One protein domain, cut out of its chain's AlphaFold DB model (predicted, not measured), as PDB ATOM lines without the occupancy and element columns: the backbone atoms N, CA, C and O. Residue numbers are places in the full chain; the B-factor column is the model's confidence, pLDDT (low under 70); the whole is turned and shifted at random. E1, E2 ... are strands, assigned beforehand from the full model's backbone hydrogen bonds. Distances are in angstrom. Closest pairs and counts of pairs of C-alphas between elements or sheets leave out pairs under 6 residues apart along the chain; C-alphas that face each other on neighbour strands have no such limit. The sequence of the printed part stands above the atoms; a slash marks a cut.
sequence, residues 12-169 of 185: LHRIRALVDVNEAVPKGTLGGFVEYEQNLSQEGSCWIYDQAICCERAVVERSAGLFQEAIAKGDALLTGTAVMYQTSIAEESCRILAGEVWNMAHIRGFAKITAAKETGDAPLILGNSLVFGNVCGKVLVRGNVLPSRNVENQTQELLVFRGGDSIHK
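AT A GLANCE: This is residues 12 to 169 of the 185 residues of an uncharacterized protein of Dorea formicigenerans (UniProt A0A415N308). With little regular structure, the chain winds in stacked turns, a solenoid with hairpin E1-E2 at one end and E9-E10 at the other. Of 158 printed residues, 39 form ten named strands in order, E1 to E10: all strand. Sheets E3-E4 and E5-E6-E8 are parallel, E7-E9-E10 mixed. It is compact, radius of gyration of the C-alphas 15.2 A, spanning 48 by 27 by 20 A.

HOW THE PARTS SIT: Begin at E1, residues 13 to 16, antiparallel to E2, residues 30 to 34: N 15 and O 32 are 2.9 A apart. Residues 65 to 66 pair with 83 to 84, parallel. E6, residues 134 to 137, is parallel to E5, residues 112 to 114: N 135 to O 112, 2.9 A.

IN THESE COORDINATES: Find C-alpha 13 at (141.605, 118.705, 127.486). E3 is residues 40 to 44, E4 59 to 62, E7 139 to 141, E8 150 to 153, E9 158 to 161. E10, residues 167 to 169, ends at (184.017, 114.037, 115.946).

THE WHOLE: The printed part has no cut; link E4 to E5 is long; residues 165 to 166 are under pLDDT 70.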
ATOM      1  N   LEU A  12     140.696 116.364 123.422       98.44
ATOM      2  CA  LEU A  12     141.855 116.764 124.213       98.44
ATOM      3  C   LEU A  12     141.481 117.893 125.166       98.44
ATOM      4  O   LEU A  12     140.863 118.883 124.771       98.44
ATOM      5  N   HIS A  13     141.938 117.788 126.407       98.31
ATOM      6  CA  HIS A  13     141.605 118.705 127.486       98.31
ATOM      7  C   HIS A  13     142.845 119.424 128.009       98.31
ATOM      8  O   HIS A  13     143.877 118.813 128.293       98.31
ATOM      9  N   ARG A  14     142.731 120.741 128.187       98.56
ATOM     10  CA  ARG A  14     143.782 121.572 128.780       98.56
ATOM     11  C   ARG A  14     144.038 121.132 130.222       98.56
ATOM     12  O   ARG A  14     143.089 120.991 131.010       98.56
ATOM     13  N   ILE A  15     145.305 120.984 130.597       98.62
ATOM     14  CA  ILE A  15     145.700 120.696 131.982       98.62
ATOM     15  C   ILE A  15     145.812 121.972 132.819       98.62
ATOM     16  O   ILE A  15     146.051 123.070 132.310       98.62
ATOM     17  N   ARG A  16     145.653 121.814 134.134       98.38
ATOM     18  CA  ARG A  16     145.852 122.870 135.129       98.38
ATOM     19  C   ARG A  16     146.557 122.293 136.346       98.38
ATOM     20  O   ARG A  16     146.125 121.261 136.853       98.38
ATOM     21  N   ALA A  17     147.585 122.982 136.825       98.31
ATOM     22  CA  ALA A  17     148.308 122.599 138.027       98.31
ATOM     23  C   ALA A  17     147.400 122.744 139.259       98.31
ATOM     24  O   ALA A  17     146.821 123.808 139.492       98.31
ATOM     25  N   LEU A  18     147.248 121.675 140.044       97.25
ATOM     26  CA  LEU A  18     146.460 121.686 141.287       97.25
ATOM     27  C   LEU A  18     147.312 122.006 142.525       97.25
ATOM     28  O   LEU A  18     146.778 122.413 143.561       97.25
ATOM     29  N   VAL A  19     148.627 121.869 142.381       97.06
ATOM     30  CA  VAL A  19     149.684 122.152 143.356       97.06
ATOM     31  C   VAL A  19     150.829 122.873 142.640       97.06
ATOM     32  O   VAL A  19     150.803 122.976 141.413       97.06
ATOM     33  N   ASP A  20     151.817 123.364 143.383       98.12
ATOM     34  CA  ASP A  20     153.078 123.811 142.787       98.12
ATOM     35  C   ASP A  20     153.835 122.576 142.272       98.12
ATOM     36  O   ASP A  20     154.123 121.664 143.046       98.12
ATOM     37  N   VAL A  21     154.097 122.512 140.964       97.81
ATOM     38  CA  VAL A  21     154.710 121.338 140.306       97.81
ATOM     39  C   VAL A  21     156.230 121.481 140.232       97.81
ATOM     40  O   VAL A  21     156.971 120.532 140.482       97.81
ATOM     41  N   ASN A  22     156.706 122.674 139.877       96.56
ATOM     42  CA  ASN A  22     158.117 123.056 139.847       96.56
ATOM     43  C   ASN A  22     158.234 124.594 139.904       96.56
ATOM     44  O   ASN A  22     157.219 125.289 139.956       96.56
ATOM     45  N   GLU A  23     159.456 125.134 139.869       96.06
ATOM     46  CA  GLU A  23     159.712 126.584 139.965       96.06
ATOM     47  C   GLU A  23     158.986 127.424 138.895       96.06
ATOM     48  O   GLU A  23     158.642 128.576 139.149       96.06
ATOM     49  N   ALA A  24     158.725 126.856 137.713       97.00
ATOM     50  CA  ALA A  24     158.053 127.531 136.602       97.00
ATOM     51  C   ALA A  24     156.532 127.286 136.559       97.00
ATOM     52  O   ALA A  24     155.828 127.947 135.793       97.00
ATOM     53  N   VAL A  25     156.014 126.343 137.353       98.31
ATOM     54  CA  VAL A  25     154.614 125.895 137.306       98.31
ATOM     55  C   VAL A  25     154.005 125.959 138.711       98.31
ATOM     56  O   VAL A  25     153.836 124.927 139.371       98.31
ATOM     57  N   PRO A  26     153.650 127.166 139.191       98.31
ATOM     58  CA  PRO A  26     152.888 127.315 140.422       98.31
ATOM     59  C   PRO A  26     151.450 126.807 140.249       98.31
ATOM     60  O   PRO A  26     150.923 126.696 139.131       98.31
ATOM     61  N   LYS A  27     150.777 126.553 141.369       98.44
ATOM     62  CA  LYS A  27     149.372 126.147 141.424       98.44
ATOM     63  C   LYS A  27     148.485 127.078 140.593       98.44
ATOM     64  O   LYS A  27     148.558 128.299 140.680       98.44
ATOM     65  N   GLY A  28     147.586 126.481 139.816       98.12
ATOM     66  CA  GLY A  28     146.646 127.180 138.940       98.12
ATOM     67  C   GLY A  28     147.160 127.420 137.518       98.12
ATOM     68  O   GLY A  28     146.347 127.734 136.645       98.12
ATOM     69  N   THR A  29     148.454 127.212 137.257       98.56
ATOM     70  CA  THR A  29     149.053 127.366 135.922       98.56
ATOM     71  C   THR A  29     148.392 126.436 134.907       98.56
ATOM     72  O   THR A  29     148.193 125.248 135.170       98.56
ATOM     73  N   LEU A  30     148.043 126.972 133.734       98.44
ATOM     74  CA  LEU A  30     147.550 126.181 132.608       98.44
ATOM     75  C   LEU A  30     148.731 125.618 131.808       98.44
ATOM     76  O   LEU A  30     149.569 126.381 131.339       98.44
ATOM     77  N   GLY A  31     148.758 124.302 131.609       98.25
ATOM     78  CA  GLY A  31     149.726 123.619 130.737       98.25
ATOM     79  C   GLY A  31     149.119 123.284 129.377       98.25
ATOM     80  O   GLY A  31     148.094 123.852 129.041       98.25
ATOM     81  N   GLY A  32     149.707 122.376 128.607       98.69
ATOM     82  CA  GLY A  32     149.194 121.919 127.316       98.69
ATOM     83  C   GLY A  32     147.958 121.022 127.435       98.69
ATOM     84  O   GLY A  32     147.089 121.235 128.289       98.69
ATOM     85  N   PHE A  33     147.852 120.032 126.556       98.88
ATOM     86  CA  PHE A  33     146.657 119.206 126.415       98.88
ATOM     87  C   PHE A  33     146.956 117.721 126.574       98.88
ATOM     88  O   PHE A  33     148.005 117.225 126.161       98.88
ATOM     89  N   VAL A  34     145.987 117.020 127.148       98.81
ATOM     90  CA  VAL A  34     146.005 115.568 127.318       98.81
ATOM     91  C   VAL A  34     144.679 114.953 126.905       98.81
ATOM     92  O   VAL A  34     143.653 115.632 126.937       98.81
ATOM     93  N   GLU A  35     144.691 113.677 126.537       98.56
ATOM     94  CA  GLU A  35     143.464 112.905 126.297       98.56
ATOM     95  C   GLU A  35     142.972 112.241 127.588       98.56
ATOM     96  O   GLU A  35     141.803 112.360 127.955       98.56
ATOM     97  N   TYR A  36     143.894 111.623 128.329       97.62
ATOM     98  CA  TYR A  36     143.654 110.925 129.588       97.62
ATOM     99  C   TYR A  36     144.589 111.418 130.698       97.62
ATOM    100  O   TYR A  36     145.653 111.980 130.446       97.62
ATOM    101  N   GLU A  37     144.177 111.254 131.959       96.50
ATOM    102  CA  GLU A  37     144.925 111.781 133.110       96.50
ATOM    103  C   GLU A  37     146.301 111.121 133.198       96.50
ATOM    104  O   GLU A  37     147.291 111.761 133.531       96.50
ATOM    105  N   GLN A  38     146.358 109.860 132.780       97.69
ATOM    106  CA  GLN A  38     147.542 109.021 132.723       97.69
ATOM    107  C   GLN A  38     148.587 109.503 131.706       97.69
ATOM    108  O   GLN A  38     149.732 109.067 131.792       97.69
ATOM    109  N   ASN A  39     148.241 110.395 130.767       98.75
ATOM    110  CA  ASN A  39     149.218 110.933 129.814       98.75
ATOM    111  C   ASN A  39     150.265 111.838 130.489       98.75
ATOM    112  O   ASN A  39     151.352 112.034 129.946       98.75
ATOM    113  N   LEU A  40     149.964 112.370 131.677       98.75
ATOM    114  CA  LEU A  40     150.899 113.140 132.489       98.75
ATOM    115  C   LEU A  40     150.947 112.560 133.903       98.75
ATOM    116  O   LEU A  40     149.942 112.556 134.617       98.75
ATOM    117  N   SER A  41     152.126 112.103 134.321       98.25
ATOM    118  CA  SER A  41     152.310 111.587 135.676       98.25
ATOM    119  C   SER A  41     151.942 112.633 136.728       98.25
ATOM    120  O   SER A  41     152.250 113.817 136.593       98.25
ATOM    121  N   GLN A  42     151.300 112.173 137.802       97.00
ATOM    122  CA  GLN A  42     150.980 112.995 138.972       97.00
ATOM    123  C   GLN A  42     152.155 113.073 139.967       97.00
ATOM    124  O   GLN A  42     152.041 113.711 141.011       97.00
ATOM    125  N   GLU A  43     153.283 112.429 139.648       96.31
ATOM    126  CA  GLU A  43     154.509 112.422 140.444       96.31
ATOM    127  C   GLU A  43     155.682 113.069 139.697       96.31
ATOM    128  O   GLU A  43     155.799 113.000 138.470       96.31
ATOM    129  N   GLY A  44     156.616 113.632 140.464       97.12
ATOM    130  CA  GLY A  44     157.785 114.320 139.927       97.12
ATOM    131  C   GLY A  44     157.494 115.776 139.567       97.12
ATOM    132  O   GLY A  44     156.653 116.428 140.171       97.12
ATOM    133  N   SER A  45     158.251 116.290 138.602       98.25
ATOM    134  CA  SER A  45     158.240 117.694 138.157       98.25
ATOM    135  C   SER A  45     157.882 117.848 136.674       98.25
ATOM    136  O   SER A  45     158.007 118.941 136.116       98.25
ATOM    137  N   CYS A  46     157.480 116.748 136.030       98.62
ATOM    138  CA  CYS A  46     157.170 116.701 134.615       98.62
ATOM    139  C   CYS A  46     155.947 117.550 134.287       98.62
ATOM    140  O   CYS A  46     155.025 117.688 135.094       98.62
ATOM    141  N   TRP A  47     155.950 118.140 133.096       98.88
ATOM    142  CA  TRP A  47     154.873 119.032 132.698       98.88
ATOM    143  C   TRP A  47     154.774 119.173 131.182       98.88
ATOM    144  O   TRP A  47     155.760 119.081 130.450       98.88
ATOM    145  N   ILE A  48     153.555 119.425 130.721       98.81
ATOM    146  CA  ILE A  48     153.251 119.734 129.327       98.81
ATOM    147  C   ILE A  48     152.945 121.229 129.290       98.81
ATOM    148  O   ILE A  48     151.998 121.681 129.931       98.81
ATOM    149  N   TYR A  49     153.752 122.008 128.585       98.69
ATOM    150  CA  TYR A  49     153.672 123.465 128.504       98.69
ATOM    151  C   TYR A  49     152.934 123.918 127.229       98.69
ATOM    152  O   TYR A  49     152.723 123.148 126.294       98.69
ATOM    153  N   ASP A  50     152.551 125.195 127.190       98.19
ATOM    154  CA  ASP A  50     152.056 125.895 125.996       98.19
ATOM    155  C   ASP A  50     150.859 125.230 125.286       98.19
ATOM    156  O   ASP A  50     149.754 125.223 125.833       98.19
ATOM    157  N   GLN A  51     151.044 124.758 124.049       98.25
ATOM    158  CA  GLN A  51     150.066 124.049 123.218       98.25
ATOM    159  C   GLN A  51     150.485 122.591 122.981       98.25
ATOM    160  O   GLN A  51     149.925 121.931 122.109       98.25
ATOM    161  N   ALA A  52     151.464 122.088 123.736       98.75
ATOM    162  CA  ALA A  52     151.979 120.750 123.537       98.75
ATOM    163  C   ALA A  52     150.924 119.707 123.919       98.75
ATOM    164  O   ALA A  52     150.024 119.967 124.728       98.75
ATOM    165  N   ILE A  53     151.027 118.527 123.317       98.88
ATOM    166  CA  ILE A  53     150.021 117.472 123.410       98.88
ATOM    167  C   ILE A  53     150.689 116.177 123.859       98.88
ATOM    168  O   ILE A  53     151.678 115.748 123.269       98.88
ATOM    169  N   CYS A  54     150.104 115.519 124.858       98.88
ATOM    170  CA  CYS A  54     150.364 114.110 125.131       98.88
ATOM    171  C   CYS A  54     149.046 113.334 125.129       98.88
ATOM    172  O   CYS A  54     148.181 113.606 125.955       98.88
ATOM    173  N   CYS A  55     148.863 112.408 124.195       98.69
ATOM    174  CA  CYS A  55     147.591 111.706 124.002       98.69
ATOM    175  C   CYS A  55     147.785 110.211 123.723       98.69
ATOM    176  O   CYS A  55     148.911 109.707 123.701       98.69
ATOM    177  N   GLU A  56     146.684 109.494 123.493       98.56
ATOM    178  CA  GLU A  56     146.667 108.042 123.320       98.56
ATOM    179  C   GLU A  56     147.278 107.335 124.549       98.56
ATOM    180  O   GLU A  56     146.904 107.640 125.684       98.56
ATOM    181  N   ARG A  57     148.215 106.393 124.361       98.62
ATOM    182  CA  ARG A  57     148.921 105.693 125.453       98.62
ATOM    183  C   ARG A  57     150.279 106.320 125.783       98.62
ATOM    184  O   ARG A  57     151.039 105.731 126.550       98.62
ATOM    185  N   ALA A  58     150.598 107.487 125.220       98.81
ATOM    186  CA  ALA A  58     151.846 108.166 125.528       98.81
ATOM    187  C   ALA A  58     151.838 108.689 126.967       98.81
ATOM    188  O   ALA A  58     150.786 109.037 127.505       98.81
ATOM    189  N   VAL A  59     153.017 108.741 127.585       98.81
ATOM    190  CA  VAL A  59     153.185 109.185 128.972       98.81
ATOM    191  C   VAL A  59     154.376 110.129 129.077       98.81
ATOM    192  O   VAL A  59     155.470 109.829 128.589       98.81
ATOM    193  N   VAL A  60     154.162 111.253 129.756       98.88
ATOM    194  CA  VAL A  60     155.205 112.171 130.224       98.88
ATOM    195  C   VAL A  60     155.335 112.016 131.739       98.88
ATOM    196  O   VAL A  60     154.360 112.189 132.469       98.88
ATOM    197  N   GLU A  61     156.528 111.674 132.227       98.75
ATOM    198  CA  GLU A  61     156.774 111.412 133.652       98.75
ATOM    199  C   GLU A  61     158.138 111.933 134.154       98.75
ATOM    200  O   GLU A  61     159.001 112.374 133.388       98.75
ATOM    201  N   ARG A  62     158.352 111.862 135.475       98.44
ATOM    202  CA  ARG A  62     159.578 112.287 136.182       98.44
ATOM    203  C   ARG A  62     159.866 113.779 136.041       98.44
ATOM    204  O   ARG A  62     159.144 114.565 136.633       98.44
ATOM    205  N   SER A  63     160.916 114.180 135.328       98.38
ATOM    206  CA  SER A  63     161.277 115.585 135.090       98.38
ATOM    207  C   SER A  63     161.201 115.940 133.605       98.38
ATOM    208  O   SER A  63     161.766 116.948 133.189       98.38
ATOM    209  N   ALA A  64     160.532 115.112 132.796       98.69
ATOM    210  CA  ALA A  64     160.411 115.352 131.368       98.69
ATOM    211  C   ALA A  64     159.475 116.531 131.052       98.69
ATOM    212  O   ALA A  64     158.534 116.818 131.797       98.69
ATOM    213  N   GLY A  65     159.723 117.200 129.926       98.69
ATOM    214  CA  GLY A  65     158.963 118.374 129.504       98.69
ATOM    215  C   GLY A  65     158.589 118.356 128.027       98.69
ATOM    216  O   GLY A  65     159.418 118.049 127.170       98.69
ATOM    217  N   LEU A  66     157.348 118.737 127.725       98.81
ATOM    218  CA  LEU A  66     156.904 119.050 126.365       98.81
ATOM    219  C   LEU A  66     156.612 120.543 126.257       98.81
ATOM    220  O   LEU A  66     155.848 121.060 127.062       98.81
ATOM    221  N   PHE A  67     157.170 121.225 125.263       98.69
ATOM    222  CA  PHE A  67     157.021 122.669 125.087       98.69
ATOM    223  C   PHE A  67     156.426 123.027 123.727       98.69
ATOM    224  O   PHE A  67     156.542 122.277 122.756       98.69
ATOM    225  N   GLN A  68     155.844 124.224 123.646       98.31
ATOM    226  CA  GLN A  68     155.308 124.818 122.422       98.31
ATOM    227  C   GLN A  68     154.243 123.946 121.747       98.31
ATOM    228  O   GLN A  68     153.142 123.869 122.271       98.31
ATOM    229  N   GLU A  69     154.537 123.322 120.606       98.06
ATOM    230  CA  GLU A  69     153.597 122.505 119.819       98.06
ATOM    231  C   GLU A  69     154.054 121.038 119.752       98.06
ATOM    232  O   GLU A  69     153.734 120.319 118.804       98.06
ATOM    233  N   ALA A  70     154.855 120.597 120.729       98.69
ATOM    234  CA  ALA A  70     155.438 119.264 120.709       98.69
ATOM    235  C   ALA A  70     154.353 118.216 120.968       98.69
ATOM    236  O   ALA A  70     153.440 118.443 121.766       98.69
ATOM    237  N   ILE A  71     154.456 117.061 120.312       98.75
ATOM    238  CA  ILE A  71     153.434 116.013 120.384       98.75
ATOM    239  C   ILE A  71     154.064 114.690 120.815       98.75
ATOM    240  O   ILE A  71     154.964 114.182 120.152       98.75
ATOM    241  N   ALA A  72     153.539 114.097 121.883       98.81
ATOM    242  CA  ALA A  72     153.772 112.705 122.249       98.81
ATOM    243  C   ALA A  72     152.470 111.905 122.071       98.81
ATOM    244  O   ALA A  72     151.433 112.272 122.624       98.81
ATOM    245  N   LYS A  73     152.507 110.821 121.297       98.75
ATOM    246  CA  LYS A  73     151.340 109.959 121.022       98.75
ATOM    247  C   LYS A  73     151.759 108.497 120.815       98.75
ATOM    248  O   LYS A  73     152.940 108.171 120.922       98.75
ATOM    249  N   GLY A  74     150.828 107.600 120.505       98.38
ATOM    250  CA  GLY A  74     151.099 106.166 120.431       98.38
ATOM    251  C   GLY A  74     151.379 105.580 121.812       98.38
ATOM    252  O   GLY A  74     150.610 105.799 122.739       98.38
ATOM    253  N   ASP A  75     152.485 104.850 121.937       98.56
ATOM    254  CA  ASP A  75     153.016 104.266 123.179       98.56
ATOM    255  C   ASP A  75     154.287 104.999 123.649       98.56
ATOM    256  O   ASP A  75     155.141 104.418 124.330       98.56
ATOM    257  N   ALA A  76     154.474 106.251 123.217       98.69
ATOM    258  CA  ALA A  76     155.714 106.973 123.445       98.69
ATOM    259  C   ALA A  76     155.892 107.284 124.933       98.69
ATOM    260  O   ALA A  76     154.981 107.779 125.597       98.69
ATOM    261  N   LEU A  77     157.095 107.046 125.450       98.81
ATOM    262  CA  LEU A  77     157.454 107.390 126.822       98.81
ATOM    263  C   LEU A  77     158.489 108.511 126.827       98.81
ATOM    264  O   LEU A  77     159.618 108.319 126.365       98.81
ATOM    265  N   LEU A  78     158.126 109.640 127.428       98.75
ATOM    266  CA  LEU A  78     159.057 110.690 127.822       98.75
ATOM    267  C   LEU A  78     159.261 110.651 129.330       98.75
ATOM    268  O   LEU A  78     158.324 110.792 130.109       98.75
ATOM    269  N   THR A  79     160.507 110.477 129.745       98.75
ATOM    270  CA  THR A  79     160.858 110.323 131.156       98.75
ATOM    271  C   THR A  79     162.246 110.895 131.430       98.75
ATOM    272  O   THR A  79     162.899 111.455 130.547       98.75
ATOM    273  N   GLY A  80     162.706 110.762 132.670       98.19
ATOM    274  CA  GLY A  80     163.995 111.272 133.121       98.19
ATOM    275  C   GLY A  80     164.070 112.785 132.951       98.19
ATOM    276  O   GLY A  80     163.255 113.495 133.533       98.19
ATOM    277  N   THR A  81     165.044 113.255 132.174       98.12
ATOM    278  CA  THR A  81     165.294 114.683 131.897       98.12
ATOM    279  C   THR A  81     165.043 115.048 130.432       98.12
ATOM    280  O   THR A  81     165.580 116.033 129.934       98.12
ATOM    281  N   ALA A  82     164.279 114.224 129.710       98.69
ATOM    282  CA  ALA A  82     163.974 114.453 128.304       98.69
ATOM    283  C   ALA A  82     163.146 115.724 128.094       98.69
ATOM    284  O   ALA A  82     162.169 115.962 128.807       98.69
ATOM    285  N   VAL A  83     163.489 116.500 127.066       98.69
ATOM    286  CA  VAL A  83     162.722 117.686 126.690       98.69
ATOM    287  C   VAL A  83     162.454 117.717 125.190       98.69
ATOM    288  O   VAL A  83     163.351 117.493 124.377       98.69
ATOM    289  N   MET A  84     161.215 118.012 124.810       98.81
ATOM    290  CA  MET A  84     160.836 118.243 123.418       98.81
ATOM    291  C   MET A  84     160.302 119.659 123.227       98.81
ATOM    292  O   MET A  84     159.522 120.151 124.043       98.81
ATOM    293  N   TYR A  85     160.689 120.285 122.120       98.50
ATOM    294  CA  TYR A  85     160.355 121.666 121.779       98.50
ATOM    295  C   TYR A  85     159.713 121.780 120.394       98.50
ATOM    296  O   TYR A  85     159.897 120.919 119.524       98.50
ATOM    297  N   GLN A  86     159.038 122.910 120.167       97.62
ATOM    298  CA  GLN A  86     158.425 123.303 118.892       97.62
ATOM    299  C   GLN A  86     157.550 122.184 118.321       97.62
ATOM    300  O   GLN A  86     156.875 121.516 119.076       97.62
ATOM    301  N   THR A  87     157.552 121.949 117.013       97.62
ATOM    302  CA  THR A  87     156.698 120.955 116.347       97.62
ATOM    303  C   THR A  87     157.326 119.554 116.301       97.62
ATOM    304  O   THR A  87     157.160 118.833 115.315       97.62
ATOM    305  N   SER A  88     158.154 119.188 117.285       98.56
ATOM    306  CA  SER A  88     158.738 117.840 117.343       98.56
ATOM    307  C   SER A  88     157.691 116.800 117.748       98.56
ATOM    308  O   SER A  88     156.753 117.107 118.485       98.56
ATOM    309  N   ILE A  89     157.840 115.567 117.257       98.69
ATOM    310  CA  ILE A  89     156.884 114.484 117.513       98.69
ATOM    311  C   ILE A  89     157.601 113.228 117.999       98.69
ATOM    312  O   ILE A  89     158.583 112.780 117.406       98.69
ATOM    313  N   ALA A  90     157.069 112.644 119.063       98.75
ATOM    314  CA  ALA A  90     157.368 111.308 119.540       98.75
ATOM    315  C   ALA A  90     156.115 110.454 119.329       98.75
ATOM    316  O   ALA A  90     155.031 110.795 119.804       98.75
ATOM    317  N   GLU A  91     156.235 109.365 118.583       97.38
ATOM    318  CA  GLU A  91     155.115 108.454 118.343       97.38
ATOM    319  C   GLU A  91     155.561 106.990 118.336       97.38
ATOM    320  O   GLU A  91     156.756 106.689 118.368       97.38
ATOM    321  N   GLU A  92     154.585 106.079 118.297       97.75
ATOM    322  CA  GLU A  92     154.794 104.628 118.404       97.75
ATOM    323  C   GLU A  92     155.423 104.254 119.759       97.75
ATOM    324  O   GLU A  92     155.055 104.847 120.762       97.75
ATOM    325  N   SER A  93     156.315 103.264 119.844       98.06
ATOM    326  CA  SER A  93     156.840 102.730 121.115       98.06
ATOM    327  C   SER A  93     158.206 103.307 121.520       98.06
ATOM    328  O   SER A  93     159.008 102.627 122.178       98.06
ATOM    329  N   CYS A  94     158.507 104.537 121.096       98.44
ATOM    330  CA  CYS A  94     159.795 105.162 121.367       98.44
ATOM    331  C   CYS A  94     159.940 105.549 122.848       98.44
ATOM    332  O   CYS A  94     158.963 105.756 123.569       98.44
ATOM    333  N   ARG A  95     161.186 105.618 123.326       98.69
ATOM    334  CA  ARG A  95     161.511 105.965 124.715       98.69
ATOM    335  C   ARG A  95     162.582 107.047 124.756       98.69
ATOM    336  O   ARG A  95     163.733 106.800 124.395       98.69
ATOM    337  N   ILE A  96     162.225 108.227 125.247       98.81
ATOM    338  CA  ILE A  96     163.118 109.379 125.385       98.81
ATOM    339  C   ILE A  96     163.349 109.607 126.879       98.81
ATOM    340  O   ILE A  96     162.446 110.020 127.600       98.81
ATOM    341  N   LEU A  97     164.543 109.262 127.363       98.75
ATOM    342  CA  LEU A  97     164.885 109.292 128.791       98.75
ATOM    343  C   LEU A  97     165.745 110.510 129.163       98.75
ATOM    344  O   LEU A  97     165.836 110.875 130.333       98.75
ATOM    345  N   ALA A  98     166.436 111.089 128.184       98.38
ATOM    346  CA  ALA A  98     167.249 112.285 128.338       98.38
ATOM    347  C   ALA A  98     167.507 112.918 126.969       98.38
ATOM    348  O   ALA A  98     167.408 112.247 125.938       98.38
ATOM    349  N   GLY A  99     167.923 114.179 126.988       98.25
ATOM    350  CA  GLY A  99     168.289 114.927 125.792       98.25
ATOM    351  C   GLY A  99     167.159 115.807 125.296       98.25
ATOM    352  O   GLY A  99     166.069 115.844 125.870       98.25
ATOM    353  N   GLU A 100     167.452 116.530 124.226       98.69
ATOM    354  CA  GLU A 100     166.553 117.528 123.676       98.69
ATOM    355  C   GLU A 100     166.198 117.219 122.224       98.69
ATOM    356  O   GLU A 100     167.070 116.913 121.404       98.69
ATOM    357  N   VAL A 101     164.916 117.349 121.893       98.75
ATOM    358  CA  VAL A 101     164.386 117.142 120.541       98.75
ATOM    359  C   VAL A 101     163.707 118.423 120.069       98.75
ATOM    360  O   VAL A 101     162.822 118.952 120.738       98.75
ATOM    361  N   TRP A 102     164.122 118.932 118.913       98.06
ATOM    362  CA  TRP A 102     163.736 120.255 118.418       98.06
ATOM    363  C   TRP A 102     163.265 120.224 116.963       98.06
ATOM    364  O   TRP A 102     163.698 119.375 116.186       98.06
ATOM    365  N   ASN A 103     162.506 121.253 116.565       92.81
ATOM    366  CA  ASN A 103     162.203 121.625 115.173       92.81
ATOM    367  C   ASN A 103     161.787 120.454 114.259       92.81
ATOM    368  O   ASN A 103     162.617 119.997 113.485       92.81
ATOM    369  N   MET A 104     160.525 120.011 114.255       95.00
ATOM    370  CA  MET A 104     160.024 118.959 113.335       95.00
ATOM    371  C   MET A 104     160.735 117.591 113.425       95.00
ATOM    372  O   MET A 104     160.448 116.698 112.626       95.00
ATOM    373  N   ALA A 105     161.645 117.389 114.383       98.06
ATOM    374  CA  ALA A 105     162.266 116.091 114.597       98.06
ATOM    375  C   ALA A 105     161.213 115.061 115.018       98.06
ATOM    376  O   ALA A 105     160.315 115.352 115.811       98.06
ATOM    377  N   HIS A 106     161.342 113.854 114.480       97.94
ATOM    378  CA  HIS A 106     160.386 112.764 114.618       97.94
ATOM    379  C   HIS A 106     161.086 111.541 115.200       97.94
ATOM    380  O   HIS A 106     161.909 110.905 114.535       97.94
ATOM    381  N   ILE A 107     160.742 111.208 116.439       98.56
ATOM    382  CA  ILE A 107     161.217 110.016 117.138       98.56
ATOM    383  C   ILE A 107     160.123 108.952 117.032       98.56
ATOM    384  O   ILE A 107     158.980 109.196 117.417       98.56
ATOM    385  N   ARG A 108     160.449 107.800 116.443       97.25
ATOM    386  CA  ARG A 108     159.471 106.768 116.061       97.25
ATOM    387  C   ARG A 108     159.981 105.356 116.343       97.25
ATOM    388  O   ARG A 108     161.142 105.155 116.709       97.25
ATOM    389  N   GLY A 109     159.130 104.358 116.142       95.88
ATOM    390  CA  GLY A 109     159.460 102.947 116.295       95.88
ATOM    391  C   GLY A 109     159.819 102.595 117.728       95.88
ATOM    392  O   GLY A 109     159.135 102.969 118.673       95.88
ATOM    393  N   PHE A 110     160.928 101.877 117.879       96.25
ATOM    394  CA  PHE A 110     161.488 101.489 119.173       96.25
ATOM    395  C   PHE A 110     162.717 102.330 119.544       96.25
ATOM    396  O   PHE A 110     163.542 101.882 120.341       96.25
ATOM    397  N   ALA A 111     162.853 103.530 118.961       97.94
ATOM    398  CA  ALA A 111     163.980 104.419 119.216       97.94
ATOM    399  C   ALA A 111     164.159 104.668 120.715       97.94
ATOM    400  O   ALA A 111     163.191 104.951 121.429       97.94
ATOM    401  N   LYS A 112     165.407 104.599 121.183       98.12
ATOM    402  CA  LYS A 112     165.767 104.904 122.567       98.12
ATOM    403  C   LYS A 112     166.786 106.031 122.622       98.12
ATOM    404  O   LYS A 112     167.890 105.897 122.094       98.12
ATOM    405  N   ILE A 113     166.418 107.125 123.285       98.62
ATOM    406  CA  ILE A 113     167.265 108.311 123.451       98.62
ATOM    407  C   ILE A 113     167.686 108.415 124.915       98.62
ATOM    408  O   ILE A 113     166.834 108.496 125.804       98.62
ATOM    409  N   THR A 114     168.989 108.357 125.184       98.56
ATOM    410  CA  THR A 114     169.529 108.279 126.552       98.56
ATOM    411  C   THR A 114     170.778 109.118 126.749       98.56
ATOM    412  O   THR A 114     171.551 109.337 125.821       98.56
ATOM    413  N   ALA A 115     171.035 109.511 127.992       98.12
ATOM    414  CA  ALA A 115     172.326 110.054 128.380       98.12
ATOM    415  C   ALA A 115     173.417 108.969 128.371       98.12
ATOM    416  O   ALA A 115     173.135 107.786 128.592       98.12
ATOM    417  N   ALA A 116     174.662 109.380 128.134       97.69
ATOM    418  CA  ALA A 116     175.839 108.545 128.323       97.69
ATOM    419  C   ALA A 116     175.969 108.175 129.801       97.69
ATOM    420  O   ALA A 116     175.849 109.031 130.677       97.69
ATOM    421  N   LYS A 117     176.259 106.905 130.084       95.75
ATOM    422  CA  LYS A 117     176.414 106.431 131.464       95.75
ATOM    423  C   LYS A 117     177.641 107.057 132.130       95.75
ATOM    424  O   LYS A 117     177.591 107.372 133.312       95.75
ATOM    425  N   GLU A 118     178.716 107.221 131.363       95.06
ATOM    426  CA  GLU A 118     180.012 107.667 131.885       95.06
ATOM    427  C   GLU A 118     180.086 109.184 132.091       95.06
ATOM    428  O   GLU A 118     180.738 109.646 133.024       95.06
ATOM    429  N   THR A 119     179.422 109.974 131.241       96.19
ATOM    430  CA  THR A 119     179.519 111.444 131.299       96.19
ATOM    431  C   THR A 119     178.234 112.130 131.746       96.19
ATOM    432  O   THR A 119     178.283 113.290 132.145       96.19
ATOM    433  N   GLY A 120     177.086 111.451 131.676       96.19
ATOM    434  CA  GLY A 120     175.773 112.063 131.887       96.19
ATOM    435  C   GLY A 120     175.313 112.968 130.738       96.19
ATOM    436  O   GLY A 120     174.188 113.462 130.778       96.19
ATOM    437  N   ASP A 121     176.134 113.170 129.701       97.75
ATOM    438  CA  ASP A 121     175.765 113.996 128.552       97.75
ATOM    439  C   ASP A 121     174.637 113.350 127.752       97.75
ATOM    440  O   ASP A 121     174.613 112.131 127.570       97.75
ATOM    441  N   ALA A 122     173.733 114.162 127.214       97.88
ATOM    442  CA  ALA A 122     172.574 113.681 126.478       97.88
ATOM    443  C   ALA A 122     172.534 114.187 125.024       97.88
ATOM    444  O   ALA A 122     173.191 115.180 124.697       97.88
ATOM    445  N   PRO A 123     171.775 113.515 124.139       98.31
ATOM    446  CA  PRO A 123     171.697 113.901 122.737       98.31
ATOM    447  C   PRO A 123     170.944 115.214 122.511       98.31
ATOM    448  O   PRO A 123     170.000 115.539 123.229       98.31
ATOM    449  N   LEU A 124     171.307 115.908 121.434       98.44
ATOM    450  CA  LEU A 124     170.562 117.019 120.851       98.44
ATOM    451  C   LEU A 124     170.123 116.634 119.435       98.44
ATOM    452  O   LEU A 124     170.958 116.455 118.544       98.44
ATOM    453  N   ILE A 125     168.818 116.512 119.214       98.38
ATOM    454  CA  ILE A 125     168.220 116.090 117.943       98.38
ATOM    455  C   ILE A 125     167.497 117.287 117.331       98.38
ATOM    456  O   ILE A 125     166.585 117.839 117.941       98.38
ATOM    457  N   LEU A 126     167.917 117.708 116.137       96.25
ATOM    458  CA  LEU A 126     167.460 118.956 115.525       96.25
ATOM    459  C   LEU A 126     166.893 118.751 114.121       96.25
ATOM    460  O   LEU A 126     167.440 117.992 113.323       96.25
ATOM    461  N   GLY A 127     165.923 119.595 113.765       92.19
ATOM    462  CA  GLY A 127     165.439 119.736 112.393       92.19
ATOM    463  C   GLY A 127     164.605 118.534 111.959       92.19
ATOM    464  O   GLY A 127     164.140 117.764 112.786       92.19
ATOM    465  N   ASN A 128     164.469 118.321 110.650       93.75
ATOM    466  CA  ASN A 128     163.650 117.245 110.066       93.75
ATOM    467  C   ASN A 128     164.239 115.825 110.245       93.75
ATOM    468  O   ASN A 128     164.128 114.982 109.354       93.75
ATOM    469  N   SER A 129     164.931 115.565 111.352       96.38
ATOM    470  CA  SER A 129     165.519 114.272 111.680       96.38
ATOM    471  C   SER A 129     164.441 113.221 111.930       96.38
ATOM    472  O   SER A 129     163.593 113.396 112.801       96.38
ATOM    473  N   LEU A 130     164.529 112.095 111.218       96.31
ATOM    474  CA  LEU A 130     163.745 110.887 111.484       96.31
ATOM    475  C   LEU A 130     164.596 109.879 112.260       96.31
ATOM    476  O   LEU A 130     165.594 109.375 111.739       96.31
ATOM    477  N   VAL A 131     164.219 109.583 113.501       97.75
ATOM    478  CA  VAL A 131     164.996 108.735 114.412       97.75
ATOM    479  C   VAL A 131     164.181 107.507 114.801       97.75
ATOM    480  O   VAL A 131     163.194 107.606 115.520       97.75
ATOM    481  N   PHE A 132     164.631 106.347 114.329       96.31
ATOM    482  CA  PHE A 132     164.069 105.030 114.642       96.31
ATOM    483  C   PHE A 132     165.008 104.166 115.492       96.31
ATOM    484  O   PHE A 132     164.561 103.221 116.137       96.31
ATOM    485  N   GLY A 133     166.311 104.454 115.445       94.31
ATOM    486  CA  GLY A 133     167.344 103.733 116.184       94.31
ATOM    487  C   GLY A 133     167.748 104.425 117.486       94.31
ATOM    488  O   GLY A 133     167.173 105.444 117.876       94.31
ATOM    489  N   ASN A 134     168.751 103.874 118.171       96.12
ATOM    490  CA  ASN A 134     169.173 104.390 119.472       96.12
ATOM    491  C   ASN A 134     170.157 105.552 119.326       96.12
ATOM    492  O   ASN A 134     171.070 105.508 118.498       96.12
ATOM    493  N   VAL A 135     170.007 106.573 120.168       97.94
ATOM    494  CA  VAL A 135     170.945 107.699 120.254       97.94
ATOM    495  C   VAL A 135     171.336 107.893 121.711       97.94
ATOM    496  O   VAL A 135     170.479 108.064 122.575       97.94
ATOM    497  N   CYS A 136     172.635 107.851 121.994       97.88
ATOM    498  CA  CYS A 136     173.146 107.885 123.357       97.88
ATOM    499  C   CYS A 136     174.343 108.825 123.496       97.88
ATOM    500  O   CYS A 136     175.288 108.747 122.707       97.88
ATOM    501  N   GLY A 137     174.331 109.660 124.535       97.81
ATOM    502  CA  GLY A 137     175.469 110.503 124.893       97.81
ATOM    503  C   GLY A 137     175.539 111.845 124.175       97.81
ATOM    504  O   GLY A 137     174.567 112.279 123.559       97.81
ATOM    505  N   LYS A 138     176.707 112.506 124.235       97.06
ATOM    506  CA  LYS A 138     176.938 113.842 123.650       97.06
ATOM    507  C   LYS A 138     176.946 113.792 122.117       97.06
ATOM    508  O   LYS A 138     177.999 113.774 121.470       97.06
ATOM    509  N   VAL A 139     175.760 113.736 121.526       96.81
ATOM    510  CA  VAL A 139     175.544 113.584 120.085       96.81
ATOM    511  C   VAL A 139     174.641 114.700 119.576       96.81
ATOM    512  O   VAL A 139     173.535 114.875 120.070       96.81
ATOM    513  N   LEU A 140     175.077 115.406 118.533       97.31
ATOM    514  CA  LEU A 140     174.229 116.283 117.731       97.31
ATOM    515  C   LEU A 140     173.728 115.529 116.495       97.31
ATOM    516  O   LEU A 140     174.504 115.255 115.575       97.31
ATOM    517  N   VAL A 141     172.429 115.248 116.442       97.06
ATOM    518  CA  VAL A 141     171.763 114.607 115.304       97.06
ATOM    519  C   VAL A 141     171.130 115.671 114.405       97.06
ATOM    520  O   VAL A 141     170.328 116.488 114.851       97.06
ATOM    521  N   ARG A 142     171.512 115.659 113.123       94.06
ATOM    522  CA  ARG A 142     170.964 116.499 112.035       94.06
ATOM    523  C   ARG A 142     170.638 115.680 110.780       94.06
ATOM    524  O   ARG A 142     170.774 116.163 109.659       94.06
ATOM    525  N   GLY A 143     170.304 114.409 110.964       92.06
ATOM    526  CA  GLY A 143     169.928 113.497 109.888       92.06
ATOM    527  C   GLY A 143     169.129 112.313 110.412       92.06
ATOM    528  O   GLY A 143     168.730 112.300 111.578       92.06
ATOM    529  N   ASN A 144     168.901 111.329 109.547       94.38
ATOM    530  CA  ASN A 144     168.042 110.192 109.859       94.38
ATOM    531  C   ASN A 144     168.830 109.054 110.517       94.38
ATOM    532  O   ASN A 144     169.858 108.622 109.990       94.38
ATOM    533  N   VAL A 145     168.322 108.548 111.641       95.19
ATOM    534  CA  VAL A 145     168.838 107.357 112.329       95.19
ATOM    535  C   VAL A 145     167.893 106.199 112.020       95.19
ATOM    536  O   VAL A 145     166.742 106.195 112.446       95.19
ATOM    537  N   LEU A 146     168.369 105.227 111.249       92.62
ATOM    538  CA  LEU A 146     167.568 104.080 110.811       92.62
ATOM    539  C   LEU A 146     167.335 103.069 111.956       92.62
ATOM    540  O   LEU A 146     168.136 103.042 112.889       92.62
ATOM    541  N   PRO A 147     166.299 102.205 111.881       88.50
ATOM    542  CA  PRO A 147     165.928 101.299 112.978       88.50
ATOM    543  C   PRO A 147     167.058 100.397 113.499       88.50
ATOM    544  O   PRO A 147     167.131 100.123 114.691       88.50
ATOM    545  N   SER A 148     167.958  99.940 112.625       85.69
ATOM    546  CA  SER A 148     169.077  99.053 112.976       85.69
ATOM    547  C   SER A 148     170.357  99.791 113.379       85.69
ATOM    548  O   SER A 148     171.402  99.161 113.551       85.69
ATOM    549  N   ARG A 149     170.312 101.124 113.497       87.75
ATOM    550  CA  ARG A 149     171.498 101.949 113.730       87.75
ATOM    551  C   ARG A 149     171.496 102.540 115.132       87.75
ATOM    552  O   ARG A 149     170.536 103.182 115.540       87.75
ATOM    553  N   ASN A 150     172.624 102.389 115.820       90.88
ATOM    554  CA  ASN A 150     172.884 103.023 117.106       90.88
ATOM    555  C   ASN A 150     173.948 104.110 116.923       90.88
ATOM    556  O   ASN A 150     174.993 103.866 116.313       90.88
ATOM    557  N   VAL A 151     173.679 105.312 117.428       94.19
ATOM    558  CA  VAL A 151     174.631 106.426 117.473       94.19
ATOM    559  C   VAL A 151     174.971 106.679 118.932       94.19
ATOM    560  O   VAL A 151     174.221 107.332 119.652       94.19
ATOM    561  N   GLU A 152     176.093 106.128 119.379       93.75
ATOM    562  CA  GLU A 152     176.491 106.153 120.784       93.75
ATOM    563  C   GLU A 152     177.809 106.899 120.970       93.75
ATOM    564  O   GLU A 152     178.759 106.726 120.204       93.75
ATOM    565  N   ASN A 153     177.873 107.716 122.017       94.69
ATOM    566  CA  ASN A 153     179.071 108.439 122.400       94.69
ATOM    567  C   ASN A 153     179.203 108.503 123.924       94.69
ATOM    568  O   ASN A 153     178.541 109.301 124.574       94.69
ATOM    569  N   GLN A 154     180.095 107.695 124.495       93.00
ATOM    570  CA  GLN A 154     180.375 107.697 125.940       93.00
ATOM    571  C   GLN A 154     181.486 108.689 126.333       93.00
ATOM    572  O   GLN A 154     182.023 108.610 127.433       93.00
ATOM    573  N   THR A 155     181.889 109.585 125.428       93.06
ATOM    574  CA  THR A 155     182.959 110.564 125.665       93.06
ATOM    575  C   THR A 155     182.393 111.975 125.802       93.06
ATOM    576  O   THR A 155     181.287 112.258 125.350       93.06
ATOM    577  N   GLN A 156     183.187 112.882 126.373       92.06
ATOM    578  CA  GLN A 156     182.834 114.303 126.498       92.06
ATOM    579  C   GLN A 156     182.982 115.092 125.180       92.06
ATOM    580  O   GLN A 156     182.631 116.275 125.118       92.06
ATOM    581  N   GLU A 157     183.528 114.482 124.121       93.19
ATOM    582  CA  GLU A 157     183.643 115.116 122.804       93.19
ATOM    583  C   GLU A 157     182.279 115.164 122.119       93.19
ATOM    584  O   GLU A 157     181.487 114.237 122.245       93.19
ATOM    585  N   LEU A 158     181.990 116.220 121.356       93.69
ATOM    586  CA  LEU A 158     180.749 116.271 120.587       93.69
ATOM    587  C   LEU A 158     180.864 115.399 119.331       93.69
ATOM    588  O   LEU A 158     181.699 115.649 118.457       93.69
ATOM    589  N   LEU A 159     179.958 114.433 119.196       94.69
ATOM    590  CA  LEU A 159     179.771 113.664 117.970       94.69
ATOM    591  C   LEU A 159     178.648 114.289 117.137       94.69
ATOM    592  O   LEU A 159     177.532 114.449 117.618       94.69
ATOM    593  N   VAL A 160     178.913 114.630 115.877       95.44
ATOM    594  CA  VAL A 160     177.895 115.144 114.949       95.44
ATOM    595  C   VAL A 160     177.515 114.053 113.957       95.44
ATOM    596  O   VAL A 160     178.357 113.584 113.187       95.44
ATOM    597  N   PHE A 161     176.234 113.689 113.943       93.81
ATOM    598  CA  PHE A 161     175.663 112.697 113.039       93.81
ATOM    599  C   PHE A 161     174.709 113.359 112.041       93.81
ATOM    600  O   PHE A 161     173.759 114.044 112.425       93.81
ATOM    601  N   ARG A 162     174.956 113.160 110.742       91.19
ATOM    602  CA  ARG A 162     174.169 113.766 109.648       91.19
ATOM    603  C   ARG A 162     173.430 112.743 108.776       91.19
ATOM    604  O   ARG A 162     172.876 113.118 107.750       91.19
ATOM    605  N   GLY A 163     173.375 111.478 109.193       83.38
ATOM    606  CA  GLY A 163     172.820 110.378 108.398       83.38
ATOM    607  C   GLY A 163     173.886 109.607 107.614       83.38
ATOM    608  O   GLY A 163     175.018 110.066 107.453       83.38
ATOM    609  N   GLY A 164     173.523 108.410 107.143       76.00
ATOM    610  CA  GLY A 164     174.453 107.495 106.472       76.00
ATOM    611  C   GLY A 164     175.581 107.024 107.398       76.00
ATOM    612  O   GLY A 164     175.371 106.874 108.602       76.00
ATOM    613  N   ASP A 165     176.778 106.814 106.842       65.31
ATOM    614  CA  ASP A 165     177.976 106.398 107.592       65.31
ATOM    615  C   ASP A 165     178.803 107.548 108.174       65.31
ATOM    616  O   ASP A 165     179.818 107.332 108.838       65.31
ATOM    617  N   SER A 166     178.367 108.788 107.965       61.56
ATOM    618  CA  SER A 166     179.133 109.974 108.335       61.56
ATOM    619  C   SER A 166     178.951 110.332 109.811       61.56
ATOM    620  O   SER A 166     178.013 111.031 110.205       61.56
ATOM    621  N   ILE A 167     179.901 109.873 110.624       70.00
ATOM    622  CA  ILE A 167     180.101 110.302 112.009       70.00
ATOM    623  C   ILE A 167     181.314 111.236 112.052       70.00
ATOM    624  O   ILE A 167     182.428 110.828 111.725       70.00
ATOM    625  N   HIS A 168     181.114 112.484 112.479       75.62
ATOM    626  CA  HIS A 168     182.201 113.451 112.638       75.62
ATOM    627  C   HIS A 168     182.402 113.787 114.113       75.62
ATOM    628  O   HIS A 168     181.497 114.308 114.762       75.62
ATOM    629  N   LYS A 169     183.606 113.533 114.633       73.94
ATOM    630  CA  LYS A 169     184.017 114.037 115.946       73.94
ATOM    631  C   LYS A 169     184.415 115.501 115.825       73.94
ATOM    632  O   LYS A 169     185.176 115.866 114.927       73.94
TER     633      LYS A 169